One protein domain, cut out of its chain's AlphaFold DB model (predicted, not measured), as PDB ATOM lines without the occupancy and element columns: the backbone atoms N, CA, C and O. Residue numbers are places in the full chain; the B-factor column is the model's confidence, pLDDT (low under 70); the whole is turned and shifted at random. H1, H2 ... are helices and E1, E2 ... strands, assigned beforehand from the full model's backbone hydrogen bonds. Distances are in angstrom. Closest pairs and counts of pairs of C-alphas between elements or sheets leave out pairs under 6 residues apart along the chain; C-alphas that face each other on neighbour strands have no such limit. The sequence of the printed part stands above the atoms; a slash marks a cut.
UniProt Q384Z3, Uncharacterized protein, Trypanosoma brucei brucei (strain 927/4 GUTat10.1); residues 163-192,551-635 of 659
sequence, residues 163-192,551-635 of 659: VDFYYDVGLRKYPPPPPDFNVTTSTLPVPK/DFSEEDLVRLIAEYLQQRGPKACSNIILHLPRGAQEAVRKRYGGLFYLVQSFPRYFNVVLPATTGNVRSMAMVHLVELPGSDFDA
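What this domain is: This is residues 163 to 192 and 551 to 635 of the 659 residues of an uncharacterized protein of Trypanosoma brucei brucei (strain 927/4 GUTat10.1) (UniProt Q384Z3). A small body of short helices has H1 and H4 packed on a two-strand ribbon, E1 and E2, with H3 beyond them and the short H5 beside H2. A long stretch with no named element, residues 163 to 192, runs round the outside of this body, and residues 166 to 176 of it stick out as a free loop. The printed part has 115 residues, with named elements in the order H1, H2, H3, H4, E1, H5, E2; its class is mostly helix, though under half of the residues are in named elements. The sheet, in the order E1, E2, is antiparallel. The whole is compact, with a radius of gyration of the C-alphas of 14.8 A, and its outline is elongated, spanning 49 by 32 by 25 A.

How they stand to each other: Strands E1, residues 606 to 610, and E2, residues 622 to 625, are antiparallel neighbours at 162 degrees, with N 607 and O 624 at 3.0 A and N 609 and O 622 at 2.8 A, within hydrogen-bond range. Residues 571 to 572 also pair with residues 622 to 623 of E2, antiparallel. The closest C-alphas of H1, residues 554 to 568, and E2 are those of Leu 565 and Leu 625, 6.1 A apart. H4, residues 595 to 600, comes closest to E1 at the C-alphas of Val 599 and Phe 606, 6.0 A apart. H2, residues 573 to 579, and H4 only just touch, with 3 pairs of C-alphas within 8 A, the closest those of Cys 573 and Leu 595 at 6.1 A. H2 touches H5, residues 617 to 620, at the C-alphas of Ser 574 and Ser 619, 4.7 A apart. H3, residues 582 to 592, and H4 touch only at the corner, closest at the C-alphas of Tyr 592 and Leu 598, 5.7 A. H1 is close to but not clearly touching H2, about perpendicular at 86 degrees, their closest C-alphas being those of Ile 561 and Ile 576, 7.0 A apart. H3 is apart from both strands. Every O i to N i+4 pair is within hydrogen-bond range in H1, H3 and H4, against 2 of 3 in H2, and H5 is too short for such a pair.

Where its parts are: H1 is 21.3 A long from C-alpha 554 at (104.785, 148.979, 176.137) to C-alpha 568. H3 is 15.1 A long and E1 13.2 A. E2 ends with C-alpha 625 at (109.859, 133.403, 178.673).

The domain as a whole: The C-alphas of Arg 172 and Thr 614 are the farthest apart, at 48.9 A. Residues 193 to 550 are not printed, and C-alphas 192 and 551 are 30.6 A apart across the cut. No link between named elements is long. The mean pLDDT of the printed part is 76.9, with residues 163 to 187, 631 to 632 and 634 to 635 under 70.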
ATOM      1  N   VAL A 163     115.140 144.857 167.818       46.93
ATOM      2  CA  VAL A 163     114.544 146.195 168.022       46.93
ATOM      3  C   VAL A 163     115.535 147.233 167.498       46.93
ATOM      4  O   VAL A 163     116.680 147.256 167.946       46.93
ATOM      5  N   ASP A 164     115.131 148.076 166.545       44.31
ATOM      6  CA  ASP A 164     116.076 149.029 165.967       44.31
ATOM      7  C   ASP A 164     116.425 150.112 167.002       44.31
ATOM      8  O   ASP A 164     115.580 150.886 167.467       44.31
ATOM      9  N   PHE A 165     117.685 150.107 167.435       47.92
ATOM     10  CA  PHE A 165     118.181 150.939 168.533       47.92
ATOM     11  C   PHE A 165     118.603 152.341 168.078       47.92
ATOM     12  O   PHE A 165     119.030 153.147 168.910       47.92
ATOM     13  N   TYR A 166     118.526 152.633 166.777       37.21
ATOM     14  CA  TYR A 166     119.206 153.769 166.171       37.21
ATOM     15  C   TYR A 166     118.241 154.811 165.598       37.21
ATOM     16  O   TYR A 166     117.345 154.509 164.820       37.21
ATOM     17  N   TYR A 167     118.479 156.080 165.939       35.98
ATOM     18  CA  TYR A 167     117.881 157.202 165.216       35.98
ATOM     19  C   TYR A 167     118.406 157.237 163.774       35.98
ATOM     20  O   TYR A 167     119.506 157.746 163.534       35.98
ATOM     21  N   ASP A 168     117.598 156.780 162.821       34.95
ATOM     22  CA  ASP A 168     117.640 157.302 161.456       34.95
ATOM     23  C   ASP A 168     116.743 158.551 161.343       34.95
ATOM     24  O   ASP A 168     115.779 158.760 162.085       34.95
ATOM     25  N   VAL A 169     117.164 159.479 160.486       27.60
ATOM     26  CA  VAL A 169     116.825 160.903 160.607       27.60
ATOM     27  C   VAL A 169     115.467 161.211 159.962       27.60
ATOM     28  O   VAL A 169     115.344 161.183 158.741       27.60
ATOM     29  N   GLY A 170     114.453 161.568 160.762       28.01
ATOM     30  CA  GLY A 170     113.094 161.806 160.255       28.01
ATOM     31  C   GLY A 170     112.203 162.666 161.157       28.01
ATOM     32  O   GLY A 170     111.260 162.171 161.765       28.01
ATOM     33  N   LEU A 171     112.461 163.976 161.232       26.04
ATOM     34  CA  LEU A 171     111.592 164.925 161.947       26.04
ATOM     35  C   LEU A 171     110.185 165.007 161.318       26.04
ATOM     36  O   LEU A 171     110.019 165.683 160.301       26.04
ATOM     37  N   ARG A 172     109.161 164.423 161.960       27.53
ATOM     38  CA  ARG A 172     107.742 164.838 161.846       27.53
ATOM     39  C   ARG A 172     106.880 164.269 162.985       27.53
ATOM     40  O   ARG A 172     106.726 163.064 163.090       27.53
ATOM     41  N   LYS A 173     106.278 165.179 163.768       28.15
ATOM     42  CA  LYS A 173     105.358 164.956 164.908       28.15
ATOM     43  C   LYS A 173     105.841 163.962 165.978       28.15
ATOM     44  O   LYS A 173     105.621 162.762 165.875       28.15
ATOM     45  N   TYR A 174     106.347 164.508 167.083       32.09
ATOM     46  CA  TYR A 174     106.322 163.801 168.364       32.09
ATOM     47  C   TYR A 174     104.870 163.404 168.697       32.09
ATOM     48  O   TYR A 174     103.996 164.278 168.629       32.09
ATOM     49  N   PRO A 175     104.577 162.145 169.077       31.72
ATOM     50  CA  PRO A 175     103.403 161.892 169.899       31.72
ATOM     51  C   PRO A 175     103.565 162.670 171.218       31.72
ATOM     52  O   PRO A 175     104.698 162.865 171.669       31.72
ATOM     53  N   PRO A 176     102.475 163.149 171.845       33.56
ATOM     54  CA  PRO A 176     102.581 163.726 173.180       33.56
ATOM     55  C   PRO A 176     103.175 162.683 174.142       33.56
ATOM     56  O   PRO A 176     102.939 161.484 173.946       33.56
ATOM     57  N   PRO A 177     103.927 163.103 175.178       37.55
ATOM     58  CA  PRO A 177     104.358 162.174 176.214       37.55
ATOM     59  C   PRO A 177     103.126 161.453 176.788       37.55
ATOM     60  O   PRO A 177     102.073 162.087 176.933       37.55
ATOM     61  N   PRO A 178     103.216 160.147 177.104       37.93
ATOM     62  CA  PRO A 178     102.148 159.463 177.820       37.93
ATOM     63  C   PRO A 178     101.803 160.243 179.096       37.93
ATOM     64  O   PRO A 178     102.724 160.765 179.728       37.93
ATOM     65  N   PRO A 179     100.519 160.339 179.487       41.86
ATOM     66  CA  PRO A 179     100.141 161.033 180.714       41.86
ATOM     67  C   PRO A 179     100.886 160.440 181.914       41.86
ATOM     68  O   PRO A 179     101.083 159.223 181.973       41.86
ATOM     69  N   ASP A 180     101.279 161.298 182.860       44.16
ATOM     70  CA  ASP A 180     102.045 160.922 184.054       44.16
ATOM     71  C   ASP A 180     101.251 159.970 184.967       44.16
ATOM     72  O   ASP A 180     100.624 160.365 185.950       44.16
ATOM     73  N   PHE A 181     101.313 158.675 184.661       47.60
ATOM     74  CA  PHE A 181     100.985 157.613 185.602       47.60
ATOM     75  C   PHE A 181     102.149 157.456 186.577       47.60
ATOM     76  O   PHE A 181     103.072 156.675 186.350       47.60
ATOM     77  N   ASN A 182     102.097 158.212 187.674       53.16
ATOM     78  CA  ASN A 182     102.955 157.984 188.830       53.16
ATOM     79  C   ASN A 182     102.409 156.801 189.634       53.16
ATOM     80  O   ASN A 182     101.555 156.963 190.503       53.16
ATOM     81  N   VAL A 183     102.911 155.601 189.340       58.82
ATOM     82  CA  VAL A 183     102.684 154.431 190.191       58.82
ATOM     83  C   VAL A 183     103.545 154.572 191.445       58.82
ATOM     84  O   VAL A 183     104.748 154.310 191.422       58.82
ATOM     85  N   THR A 184     102.937 154.993 192.554       60.21
ATOM     86  CA  THR A 184     103.613 155.040 193.855       60.21
ATOM     87  C   THR A 184     103.956 153.618 194.303       60.21
ATOM     88  O   THR A 184     103.087 152.757 194.395       60.21
ATOM     89  N   THR A 185     105.223 153.342 194.609       62.78
ATOM     90  CA  THR A 185     105.701 151.984 194.942       62.78
ATOM     91  C   THR A 185     105.055 151.362 196.184       62.78
ATOM     92  O   THR A 185     105.091 150.134 196.323       62.78
ATOM     93  N   SER A 186     104.462 152.190 197.050       61.80
ATOM     94  CA  SER A 186     103.721 151.815 198.258       61.80
ATOM     95  C   SER A 186     102.284 151.344 198.005       61.80
ATOM     96  O   SER A 186     101.751 150.616 198.833       61.80
ATOM     97  N   THR A 187     101.655 151.688 196.873       67.45
ATOM     98  CA  THR A 187     100.292 151.216 196.535       67.45
ATOM     99  C   THR A 187     100.290 149.889 195.770       67.45
ATOM    100  O   THR A 187      99.235 149.367 195.411       67.45
ATOM    101  N   LEU A 188     101.472 149.329 195.502       76.06
ATOM    102  CA  LEU A 188     101.633 148.100 194.734       76.06
ATOM    103  C   LEU A 188     101.503 146.851 195.616       76.06
ATOM    104  O   LEU A 188     102.179 146.759 196.646       76.06
ATOM    105  N   PRO A 189     100.726 145.838 195.187       80.54
ATOM    106  CA  PRO A 189     100.471 144.653 195.994       80.54
ATOM    107  C   PRO A 189     101.756 143.864 196.263       80.54
ATOM    108  O   PRO A 189     102.619 143.722 195.390       80.54
ATOM    109  N   VAL A 190     101.872 143.306 197.469       82.35
ATOM    110  CA  VAL A 190     102.979 142.410 197.837       82.35
ATOM    111  C   VAL A 190     103.013 141.209 196.874       82.35
ATOM    112  O   VAL A 190     101.963 140.594 196.663       82.35
ATOM    113  N   PRO A 191     104.178 140.845 196.297       80.73
ATOM    114  CA  PRO A 191     104.303 139.664 195.446       80.73
ATOM    115  C   PRO A 191     103.811 138.398 196.154       80.73
ATOM    116  O   PRO A 191     104.336 138.006 197.195       80.73
ATOM    117  N   LYS A 192     102.811 137.741 195.566       81.92
ATOM    118  CA  LYS A 192     102.247 136.464 196.016       81.92
ATOM    119  C   LYS A 192     102.029 135.567 194.799       81.92
ATOM    120  O   LYS A 192     101.904 136.068 193.681       81.92
ATOM    121  N   ASP A 551     112.644 157.003 174.957       86.02
ATOM    122  CA  ASP A 551     111.229 156.651 174.886       86.02
ATOM    123  C   ASP A 551     111.015 155.244 174.315       86.02
ATOM    124  O   ASP A 551     111.407 154.939 173.184       86.02
ATOM    125  N   PHE A 552     110.345 154.404 175.101       86.99
ATOM    126  CA  PHE A 552     109.950 153.041 174.742       86.99
ATOM    127  C   PHE A 552     108.433 152.884 174.917       86.99
ATOM    128  O   PHE A 552     107.859 153.384 175.898       86.99
ATOM    129  N   SER A 553     107.778 152.223 173.963       87.60
ATOM    130  CA  SER A 553     106.381 151.786 174.053       87.60
ATOM    131  C   SER A 553     106.242 150.599 175.016       87.60
ATOM    132  O   SER A 553     107.233 150.048 175.487       87.60
ATOM    133  N   GLU A 554     105.016 150.201 175.349       88.31
ATOM    134  CA  GLU A 554     104.785 148.979 176.137       88.31
ATOM    135  C   GLU A 554     105.247 147.717 175.383       88.31
ATOM    136  O   GLU A 554     105.934 146.872 175.954       88.31
ATOM    137  N   GLU A 555     104.962 147.653 174.080       88.25
ATOM    138  CA  GLU A 555     105.423 146.605 173.163       88.25
ATOM    139  C   GLU A 555     106.957 146.512 173.125       88.25
ATOM    140  O   GLU A 555     107.513 145.426 173.295       88.25
ATOM    141  N   ASP A 556     107.650 147.654 172.996       88.50
ATOM    142  CA  ASP A 556     109.116 147.724 173.036       88.50
ATOM    143  C   ASP A 556     109.655 147.098 174.333       88.50
ATOM    144  O   ASP A 556     110.621 146.337 174.309       88.50
ATOM    145  N   LEU A 557     109.044 147.416 175.482       91.43
ATOM    146  CA  LEU A 557     109.477 146.905 176.784       91.43
ATOM    147  C   LEU A 557     109.303 145.387 176.879       91.43
ATOM    148  O   LEU A 557     110.245 144.697 177.273       91.43
ATOM    149  N   VAL A 558     108.131 144.862 176.504       91.69
ATOM    150  CA  VAL A 558     107.858 143.415 176.517       91.69
ATOM    151  C   VAL A 558     108.816 142.683 175.579       91.69
ATOM    152  O   VAL A 558     109.429 141.693 175.980       91.69
ATOM    153  N   ARG A 559     109.020 143.193 174.363       90.00
ATOM    154  CA  ARG A 559     109.924 142.591 173.380       90.00
ATOM    155  C   ARG A 559     111.385 142.615 173.819       90.00
ATOM    156  O   ARG A 559     112.037 141.581 173.738       90.00
ATOM    157  N   LEU A 560     111.883 143.720 174.378       89.51
ATOM    158  CA  LEU A 560     113.248 143.788 174.922       89.51
ATOM    159  C   LEU A 560     113.478 142.773 176.055       89.51
ATOM    160  O   LEU A 560     114.557 142.183 176.149       89.51
ATOM    161  N   ILE A 561     112.476 142.547 176.912       92.37
ATOM    162  CA  ILE A 561     112.540 141.525 177.968       92.37
ATOM    163  C   ILE A 561     112.529 140.120 177.351       92.37
ATOM    164  O   ILE A 561     113.327 139.272 177.758       92.37
ATOM    165  N   ALA A 562     111.668 139.873 176.359       91.50
ATOM    166  CA  ALA A 562     111.563 138.586 175.678       91.50
ATOM    167  C   ALA A 562     112.846 138.219 174.911       91.50
ATOM    168  O   ALA A 562     113.387 137.140 175.139       91.50
ATOM    169  N   GLU A 563     113.395 139.129 174.099       86.79
ATOM    170  CA  GLU A 563     114.672 138.955 173.386       86.79
ATOM    171  C   GLU A 563     115.827 138.672 174.367       86.79
ATOM    172  O   GLU A 563     116.629 137.754 174.162       86.79
ATOM    173  N   TYR A 564     115.892 139.405 175.487       89.25
ATOM    174  CA  TYR A 564     116.907 139.181 176.518       89.25
ATOM    175  C   TYR A 564     116.790 137.791 177.165       89.25
ATOM    176  O   TYR A 564     117.802 137.105 177.349       89.25
ATOM    177  N   LEU A 565     115.571 137.349 177.491       88.25
ATOM    178  CA  LEU A 565     115.315 136.027 178.071       88.25
ATOM    179  C   LEU A 565     115.531 134.890 177.061       88.25
ATOM    180  O   LEU A 565     116.066 133.850 177.446       88.25
ATOM    181  N   GLN A 566     115.210 135.089 175.781       87.46
ATOM    182  CA  GLN A 566     115.485 134.133 174.705       87.46
ATOM    183  C   GLN A 566     116.995 133.877 174.573       87.46
ATOM    184  O   GLN A 566     117.434 132.730 174.536       87.46
ATOM    185  N   GLN A 567     117.812 134.936 174.587       83.35
ATOM    186  CA  GLN A 567     119.272 134.830 174.460       83.35
ATOM    187  C   GLN A 567     119.984 134.323 175.725       83.35
ATOM    188  O   GLN A 567     121.093 133.790 175.643       83.35
ATOM    189  N   ARG A 568     119.426 134.566 176.919       84.79
ATOM    190  CA  ARG A 568     120.119 134.340 178.206       84.79
ATOM    191  C   ARG A 568     119.491 133.258 179.083       84.79
ATOM    192  O   ARG A 568     120.064 132.946 180.138       84.79
ATOM    193  N   GLY A 569     118.352 132.703 178.677       83.70
ATOM    194  CA  GLY A 569     117.489 131.877 179.515       83.70
ATOM    195  C   GLY A 569     116.877 132.669 180.680       83.70
ATOM    196  O   GLY A 569     117.042 133.889 180.759       83.70
ATOM    197  N   PRO A 570     116.223 131.985 181.638       85.74
ATOM    198  CA  PRO A 570     115.599 132.625 182.793       85.74
ATOM    199  C   PRO A 570     116.571 133.474 183.624       85.74
ATOM    200  O   PRO A 570     117.743 133.110 183.820       85.74
ATOM    201  N   LYS A 571     116.080 134.612 184.129       89.39
ATOM    202  CA  LYS A 571     116.852 135.582 184.927       89.39
ATOM    203  C   LYS A 571     115.995 136.249 185.996       89.39
ATOM    204  O   LYS A 571     114.802 136.448 185.811       89.39
ATOM    205  N   ALA A 572     116.636 136.654 187.089       90.14
ATOM    206  CA  ALA A 572     116.000 137.471 188.116       90.14
ATOM    207  C   ALA A 572     115.659 138.867 187.569       90.14
ATOM    208  O   ALA A 572     116.431 139.419 186.776       90.14
ATOM    209  N   CYS A 573     114.570 139.473 188.049       93.16
ATOM    210  CA  CYS A 573     114.148 140.830 187.692       93.16
ATOM    211  C   CYS A 573     115.294 141.850 187.795       93.16
ATOM    212  O   CYS A 573     115.515 142.634 186.874       93.16
ATOM    213  N   SER A 574     116.078 141.795 188.877       91.41
ATOM    214  CA  SER A 574     117.285 142.617 189.080       91.41
ATOM    215  C   SER A 574     118.321 142.497 187.961       91.41
ATOM    216  O   SER A 574     118.994 143.471 187.642       91.41
ATOM    217  N   ASN A 575     118.470 141.323 187.354       91.40
ATOM    218  CA  ASN A 575     119.431 141.104 186.280       91.40
ATOM    219  C   ASN A 575     118.889 141.648 184.949       91.40
ATOM    220  O   ASN A 575     119.593 142.379 184.257       91.40
ATOM    221  N   ILE A 576     117.618 141.377 184.640       92.29
ATOM    222  CA  ILE A 576     116.948 141.869 183.426       92.29
ATOM    223  C   ILE A 576     116.929 143.404 183.409       92.29
ATOM    224  O   ILE A 576     117.418 144.011 182.459       92.29
ATOM    225  N   ILE A 577     116.458 144.051 184.486       91.61
ATOM    226  CA  ILE A 577     116.355 145.521 184.557       91.61
ATOM    227  C   ILE A 577     117.719 146.215 184.415       91.61
ATOM    228  O   ILE A 577     117.778 147.327 183.908       91.61
ATOM    229  N   LEU A 578     118.824 145.570 184.809       88.12
ATOM    230  CA  LEU A 578     120.177 146.116 184.639       88.12
ATOM    231  C   LEU A 578     120.702 146.038 183.195       88.12
ATOM    232  O   LEU A 578     121.663 146.739 182.880       88.12
ATOM    233  N   HIS A 579     120.097 145.211 182.338       87.44
ATOM    234  CA  HIS A 579     120.467 145.052 180.928       87.44
ATOM    235  C   HIS A 579     119.511 145.761 179.956       87.44
ATOM    236  O   HIS A 579     119.826 145.854 178.772       87.44
ATOM    237  N   LEU A 580     118.384 146.297 180.437       89.89
ATOM    238  CA  LEU A 580     117.535 147.188 179.643       89.89
ATOM    239  C   LEU A 580     118.194 148.577 179.486       89.89
ATOM    240  O   LEU A 580     118.816 149.055 180.444       89.89
ATOM    241  N   PRO A 581     118.019 149.257 178.332       89.76
ATOM    242  CA  PRO A 581     118.392 150.662 178.157       89.76
ATOM    243  C   PRO A 581     117.801 151.563 179.240       89.76
ATOM    244  O   PRO A 581     116.722 151.285 179.769       89.76
ATOM    245  N   ARG A 582     118.457 152.676 179.570       86.92
ATOM    246  CA  ARG A 582     118.048 153.517 180.704       86.92
ATOM    247  C   ARG A 582     116.624 154.041 180.581       86.92
ATOM    248  O   ARG A 582     115.884 153.951 181.559       86.92
ATOM    249  N   GLY A 583     116.243 154.525 179.403       86.68
ATOM    250  CA  GLY A 583     114.884 154.984 179.131       86.68
ATOM    251  C   GLY A 583     113.840 153.895 179.367       86.68
ATOM    252  O   GLY A 583     112.840 154.127 180.043       86.68
ATOM    253  N   ALA A 584     114.136 152.662 178.939       89.85
ATOM    254  CA  ALA A 584     113.300 151.503 179.225       89.85
ATOM    255  C   ALA A 584     113.217 151.241 180.738       89.85
ATOM    256  O   ALA A 584     112.123 151.092 181.273       89.85
ATOM    257  N   GLN A 585     114.338 151.278 181.469       91.51
ATOM    258  CA  GLN A 585     114.312 151.131 182.930       91.51
ATOM    259  C   GLN A 585     113.474 152.211 183.630       91.51
ATOM    260  O   GLN A 585     112.840 151.932 184.646       91.51
ATOM    261  N   GLU A 586     113.504 153.455 183.150       88.21
ATOM    262  CA  GLU A 586     112.709 154.544 183.721       88.21
ATOM    263  C   GLU A 586     111.229 154.432 183.363       88.21
ATOM    264  O   GLU A 586     110.397 154.640 184.243       88.21
ATOM    265  N   ALA A 587     110.890 154.009 182.142       89.34
ATOM    266  CA  ALA A 587     109.521 153.674 181.765       89.34
ATOM    267  C   ALA A 587     108.961 152.536 182.640       89.34
ATOM    268  O   ALA A 587     107.869 152.677 183.186       89.34
ATOM    269  N   VAL A 588     109.735 151.466 182.866       91.42
ATOM    270  CA  VAL A 588     109.367 150.357 183.766       91.42
ATOM    271  C   VAL A 588     109.134 150.843 185.202       91.42
ATOM    272  O   VAL A 588     108.129 150.486 185.817       91.42
ATOM    273  N   ARG A 589     110.043 151.666 185.748       88.64
ATOM    274  CA  ARG A 589     109.916 152.199 187.118       88.64
ATOM    275  C   ARG A 589     108.723 153.142 187.268       88.64
ATOM    276  O   ARG A 589     107.976 152.980 188.220       88.64
ATOM    277  N   LYS A 590     108.539 154.102 186.356       85.84
ATOM    278  CA  LYS A 590     107.482 155.123 186.463       85.84
ATOM    279  C   LYS A 590     106.092 154.541 186.184       85.84
ATOM    280  O   LYS A 590     105.202 154.691 187.011       85.84
ATOM    281  N   ARG A 591     105.926 153.837 185.055       87.29
ATOM    282  CA  ARG A 591     104.609 153.397 184.553       87.29
ATOM    283  C   ARG A 591     104.066 152.130 185.223       87.29
ATOM    284  O   ARG A 591     102.857 151.952 185.241       87.29
ATOM    285  N   TYR A 592     104.936 151.263 185.753       87.41
ATOM    286  CA  TYR A 592     104.543 149.978 186.365       87.41
ATOM    287  C   TYR A 592     105.064 149.811 187.802       87.41
ATOM    288  O   TYR A 592     104.783 148.803 188.442       87.41
ATOM    289  N   GLY A 593     105.861 150.751 188.323       85.00
ATOM    290  CA  GLY A 593     106.450 150.642 189.662       85.00
ATOM    291  C   GLY A 593     107.571 149.601 189.802       85.00
ATOM    292  O   GLY A 593     108.051 149.348 190.906       85.00
ATOM    293  N   GLY A 594     108.014 148.984 188.700       89.98
ATOM    294  CA  GLY A 594     109.096 147.999 188.693       89.98
ATOM    295  C   GLY A 594     108.877 146.841 187.721       89.98
ATOM    296  O   GLY A 594     107.771 146.582 187.256       89.98
ATOM    297  N   LEU A 595     109.961 146.117 187.422       93.30
ATOM    298  CA  LEU A 595     109.942 145.072 186.394       93.30
ATOM    299  C   LEU A 595     109.007 143.908 186.737       93.30
ATOM    300  O   LEU A 595     108.356 143.390 185.839       93.30
ATOM    301  N   PHE A 596     108.922 143.527 188.017       93.31
ATOM    302  CA  PHE A 596     108.036 142.459 188.485       93.31
ATOM    303  C   PHE A 596     106.576 142.697 188.064       93.31
ATOM    304  O   PHE A 596     105.954 141.807 187.493       93.31
ATOM    305  N   TYR A 597     106.061 143.909 188.281       91.34
ATOM    306  CA  TYR A 597     104.678 144.265 187.957       91.34
ATOM    307  C   TYR A 597     104.431 144.350 186.451       91.34
ATOM    308  O   TYR A 597     103.383 143.909 185.988       91.34
ATOM    309  N   LEU A 598     105.420 144.822 185.681       92.51
ATOM    310  CA  LEU A 598     105.363 144.763 184.220       92.51
ATOM    311  C   LEU A 598     105.268 143.313 183.723       92.51
ATOM    312  O   LEU A 598     104.373 142.989 182.956       92.51
ATOM    313  N   VAL A 599     106.155 142.406 184.144       92.51
ATOM    314  CA  VAL A 599     106.087 141.021 183.633       92.51
ATOM    315  C   VAL A 599     104.834 140.290 184.129       92.51
ATOM    316  O   VAL A 599     104.268 139.488 183.392       92.51
ATOM    317  N   GLN A 600     104.336 140.629 185.325       90.90
ATOM    318  CA  GLN A 600     103.082 140.104 185.872       90.90
ATOM    319  C   GLN A 600     101.845 140.509 185.048       90.90
ATOM    320  O   GLN A 600     100.888 139.736 184.990       90.90
ATOM    321  N   SER A 601     101.835 141.679 184.392       87.53
ATOM    322  CA  SER A 601     100.714 142.091 183.530       87.53
ATOM    323  C   SER A 601     100.679 141.375 182.171       87.53
ATOM    324  O   SER A 601      99.676 141.479 181.460       87.53
ATOM    325  N   PHE A 602     101.726 140.609 181.833       89.57
ATOM    326  CA  PHE A 602     101.884 139.878 180.570       89.57
ATOM    327  C   PHE A 602     102.058 138.355 180.762       89.57
ATOM    328  O   PHE A 602     103.040 137.779 180.285       89.57
ATOM    329  N   PRO A 603     101.084 137.661 181.389       87.22
ATOM    330  CA  PRO A 603     101.172 136.228 181.697       87.22
ATOM    331  C   PRO A 603     101.224 135.317 180.457       87.22
ATOM    332  O   PRO A 603     101.608 134.160 180.564       87.22
ATOM    333  N   ARG A 604     100.840 135.828 179.275       87.69
ATOM    334  CA  ARG A 604     100.994 135.126 177.990       87.69
ATOM    335  C   ARG A 604     102.471 134.949 177.618       87.69
ATOM    336  O   ARG A 604     102.869 133.887 177.158       87.69
ATOM    337  N   TYR A 605     103.278 135.987 177.836       89.14
ATOM    338  CA  TYR A 605     104.685 136.013 177.434       89.14
ATOM    339  C   TYR A 605     105.623 135.601 178.573       89.14
ATOM    340  O   TYR A 605     106.695 135.054 178.306       89.14
ATOM    341  N   PHE A 606     105.233 135.822 179.835       90.69
ATOM    342  CA  PHE A 606     106.095 135.589 180.992       90.69
ATOM    343  C   PHE A 606     105.436 134.788 182.115       90.69
ATOM    344  O   PHE A 606     104.345 135.114 182.572       90.69
ATOM    345  N   ASN A 607     106.194 133.830 182.651       87.97
ATOM    346  CA  ASN A 607     105.942 133.218 183.953       87.97
ATOM    347  C   ASN A 607     106.982 133.724 184.961       87.97
ATOM    348  O   ASN A 607     108.155 133.910 184.626       87.97
ATOM    349  N   VAL A 608     106.566 133.923 186.208       89.83
ATOM    350  CA  VAL A 608     107.385 134.494 187.281       89.83
ATOM    351  C   VAL A 608     107.448 133.530 188.460       89.83
ATOM    352  O   VAL A 608     106.434 132.986 188.882       89.83
ATOM    353  N   VAL A 609     108.632 133.340 189.035       87.30
ATOM    354  CA  VAL A 609     108.849 132.482 190.207       87.30
ATOM    355  C   VAL A 609     109.410 133.325 191.339       87.30
ATOM    356  O   VAL A 609     110.454 133.956 191.187       87.30
ATOM    357  N   LEU A 610     108.738 133.325 192.487       89.06
ATOM    358  CA  LEU A 610     109.179 133.987 193.710       89.06
ATOM    359  C   LEU A 610     110.077 133.027 194.512       89.06
ATOM    360  O   LEU A 610     109.576 132.042 195.064       89.06
ATOM    361  N   PRO A 611     111.399 133.277 194.605       83.60
ATOM    362  CA  PRO A 611     112.330 132.383 195.296       83.60
ATOM    363  C   PRO A 611     112.403 132.608 196.814       83.60
ATOM    364  O   PRO A 611     113.200 131.963 197.499       83.60
ATOM    365  N   ALA A 612     111.643 133.578 197.319       85.22
ATOM    366  CA  ALA A 612     111.642 134.059 198.691       85.22
ATOM    367  C   ALA A 612     110.272 134.681 199.011       85.22
ATOM    368  O   ALA A 612     109.564 135.117 198.103       85.22
ATOM    369  N   THR A 613     109.936 134.755 200.295       83.96
ATOM    370  CA  THR A 613     108.768 135.464 200.840       83.96
ATOM    371  C   THR A 613     109.158 136.701 201.656       83.96
ATOM    372  O   THR A 613     108.272 137.406 202.125       83.96
ATOM    373  N   THR A 614     110.456 136.959 201.856       81.00
ATOM    374  CA  THR A 614     110.991 138.069 202.667       81.00
ATOM    375  C   THR A 614     112.155 138.784 201.972       81.00
ATOM    376  O   THR A 614     112.847 138.199 201.129       81.00
ATOM    377  N   GLY A 615     112.383 140.052 202.334       78.62
ATOM    378  CA  GLY A 615     113.390 140.908 201.712       78.62
ATOM    379  C   GLY A 615     113.012 141.277 200.278       78.62
ATOM    380  O   GLY A 615     111.844 141.279 199.899       78.62
ATOM    381  N   ASN A 616     114.018 141.504 199.428       83.56
ATOM    382  CA  ASN A 616     113.830 142.031 198.071       83.56
ATOM    383  C   ASN A 616     113.285 140.996 197.046       83.56
ATOM    384  O   ASN A 616     113.869 140.751 195.983       83.56
ATOM    385  N   VAL A 617     112.132 140.394 197.361       86.08
ATOM    386  CA  VAL A 617     111.395 139.391 196.579       86.08
ATOM    387  C   VAL A 617     111.149 139.882 195.152       86.08
ATOM    388  O   VAL A 617     111.417 139.148 194.202       86.08
ATOM    389  N   ARG A 618     110.730 141.148 194.985       89.75
ATOM    390  CA  ARG A 618     110.471 141.790 193.678       89.75
ATOM    391  C   ARG A 618     111.691 141.726 192.749       89.75
ATOM    392  O   ARG A 618     111.550 141.449 191.560       89.75
ATOM    393  N   SER A 619     112.893 141.960 193.283       87.74
ATOM    394  CA  SER A 619     114.148 141.953 192.514       87.74
ATOM    395  C   SER A 619     114.739 140.559 192.319       87.74
ATOM    396  O   SER A 619     115.494 140.342 191.365       87.74
ATOM    397  N   MET A 620     114.426 139.628 193.221       86.09
ATOM    398  CA  MET A 620     114.868 138.233 193.163       86.09
ATOM    399  C   MET A 620     113.965 137.344 192.302       86.09
ATOM    400  O   MET A 620     114.435 136.308 191.840       86.09
ATOM    401  N   ALA A 621     112.711 137.746 192.072       89.89
ATOM    402  CA  ALA A 621     111.747 137.039 191.237       89.89
ATOM    403  C   ALA A 621     112.357 136.647 189.881       89.89
ATOM    404  O   ALA A 621     112.881 137.497 189.157       89.89
ATOM    405  N   MET A 622     112.322 135.356 189.557       89.23
ATOM    406  CA  MET A 622     112.858 134.797 188.317       89.23
ATOM    407  C   MET A 622     111.801 134.887 187.224       89.23
ATOM    408  O   MET A 622     110.694 134.392 187.403       89.23
ATOM    409  N   VAL A 623     112.143 135.501 186.094       89.93
ATOM    410  CA  VAL A 623     111.265 135.611 184.928       89.93
ATOM    411  C   VAL A 623     111.668 134.571 183.891       89.93
ATOM    412  O   VAL A 623     112.852 134.403 183.573       89.93
ATOM    413  N   HIS A 624     110.663 133.886 183.366       87.32
ATOM    414  CA  HIS A 624     110.743 132.872 182.331       87.32
ATOM    415  C   HIS A 624     109.969 133.362 181.116       87.32
ATOM    416  O   HIS A 624     108.843 133.830 181.257       87.32
ATOM    417  N   LEU A 625     110.561 133.220 179.936       88.44
ATOM    418  CA  LEU A 625     109.859 133.403 178.673       88.44
ATOM    419  C   LEU A 625     108.970 132.177 178.407       88.44
ATOM    420  O   LEU A 625     109.442 131.045 178.531       88.44
ATOM    421  N   VAL A 626     107.708 132.420 178.065       85.71
ATOM    422  CA  VAL A 626     106.699 131.408 177.709       85.71
ATOM    423  C   VAL A 626     106.481 131.417 176.200       85.71
ATOM    424  O   VAL A 626     106.718 130.416 175.533       85.71
ATOM    425  N   GLU A 627     106.104 132.577 175.668       85.62
ATOM    426  CA  GLU A 627     105.839 132.832 174.254       85.62
ATOM    427  C   GLU A 627     106.552 134.130 173.850       85.62
ATOM    428  O   GLU A 627     106.655 135.065 174.647       85.62
ATOM    429  N   LEU A 628     107.053 134.198 172.616       85.57
ATOM    430  CA  LEU A 628     107.607 135.432 172.061       85.57
ATOM    431  C   LEU A 628     106.469 136.381 171.634       85.57
ATOM    432  O   LEU A 628     105.519 135.919 171.003       85.57
ATOM    433  N   PRO A 629     106.556 137.696 171.908       83.64
ATOM    434  CA  PRO A 629     105.587 138.657 171.394       83.64
ATOM    435  C   PRO A 629     105.703 138.753 169.863       83.64
ATOM    436  O   PRO A 629     106.756 139.115 169.334       83.64
ATOM    437  N   GLY A 630     104.626 138.392 169.164       74.16
ATOM    438  CA  GLY A 630     104.502 138.502 167.707       74.16
ATOM    439  C   GLY A 630     103.952 139.858 167.249       74.16
ATOM    440  O   GLY A 630     103.886 140.805 168.028       74.16
ATOM    441  N   SER A 631     103.509 139.929 165.990       68.40
ATOM    442  CA  SER A 631     102.808 141.095 165.415       68.40
ATOM    443  C   SER A 631     101.519 141.463 166.152       68.40
ATOM    444  O   SER A 631     101.096 142.615 166.136       68.40
ATOM    445  N   ASP A 632     100.903 140.479 166.800       68.70
ATOM    446  CA  ASP A 632      99.554 140.561 167.354       68.70
ATOM    447  C   ASP A 632      99.620 140.971 168.839       68.70
ATOM    448  O   ASP A 632      99.070 140.310 169.726       68.70
ATOM    449  N   PHE A 633     100.392 142.023 169.133       73.25
ATOM    450  CA  PHE A 633     100.643 142.479 170.499       73.25
ATOM    451  C   PHE A 633      99.409 143.166 171.109       73.25
ATOM    452  O   PHE A 633      99.182 144.365 170.945       73.25
ATOM    453  N   ASP A 634      98.631 142.405 171.881       64.47
ATOM    454  CA  ASP A 634      97.553 142.945 172.714       64.47
ATOM    455  C   ASP A 634      98.100 143.654 173.969       64.47
ATOM    456  O   ASP A 634      98.457 143.023 174.970       64.47
ATOM    457  N   ALA A 635      98.102 144.988 173.937       60.64
ATOM    458  CA  ALA A 635      98.365 145.846 175.093       60.64
ATOM    459  C   ALA A 635      97.250 145.705 176.156       60.64
ATOM    460  O   ALA A 635      96.133 146.217 175.997       60.64
TER     461      ALA A 635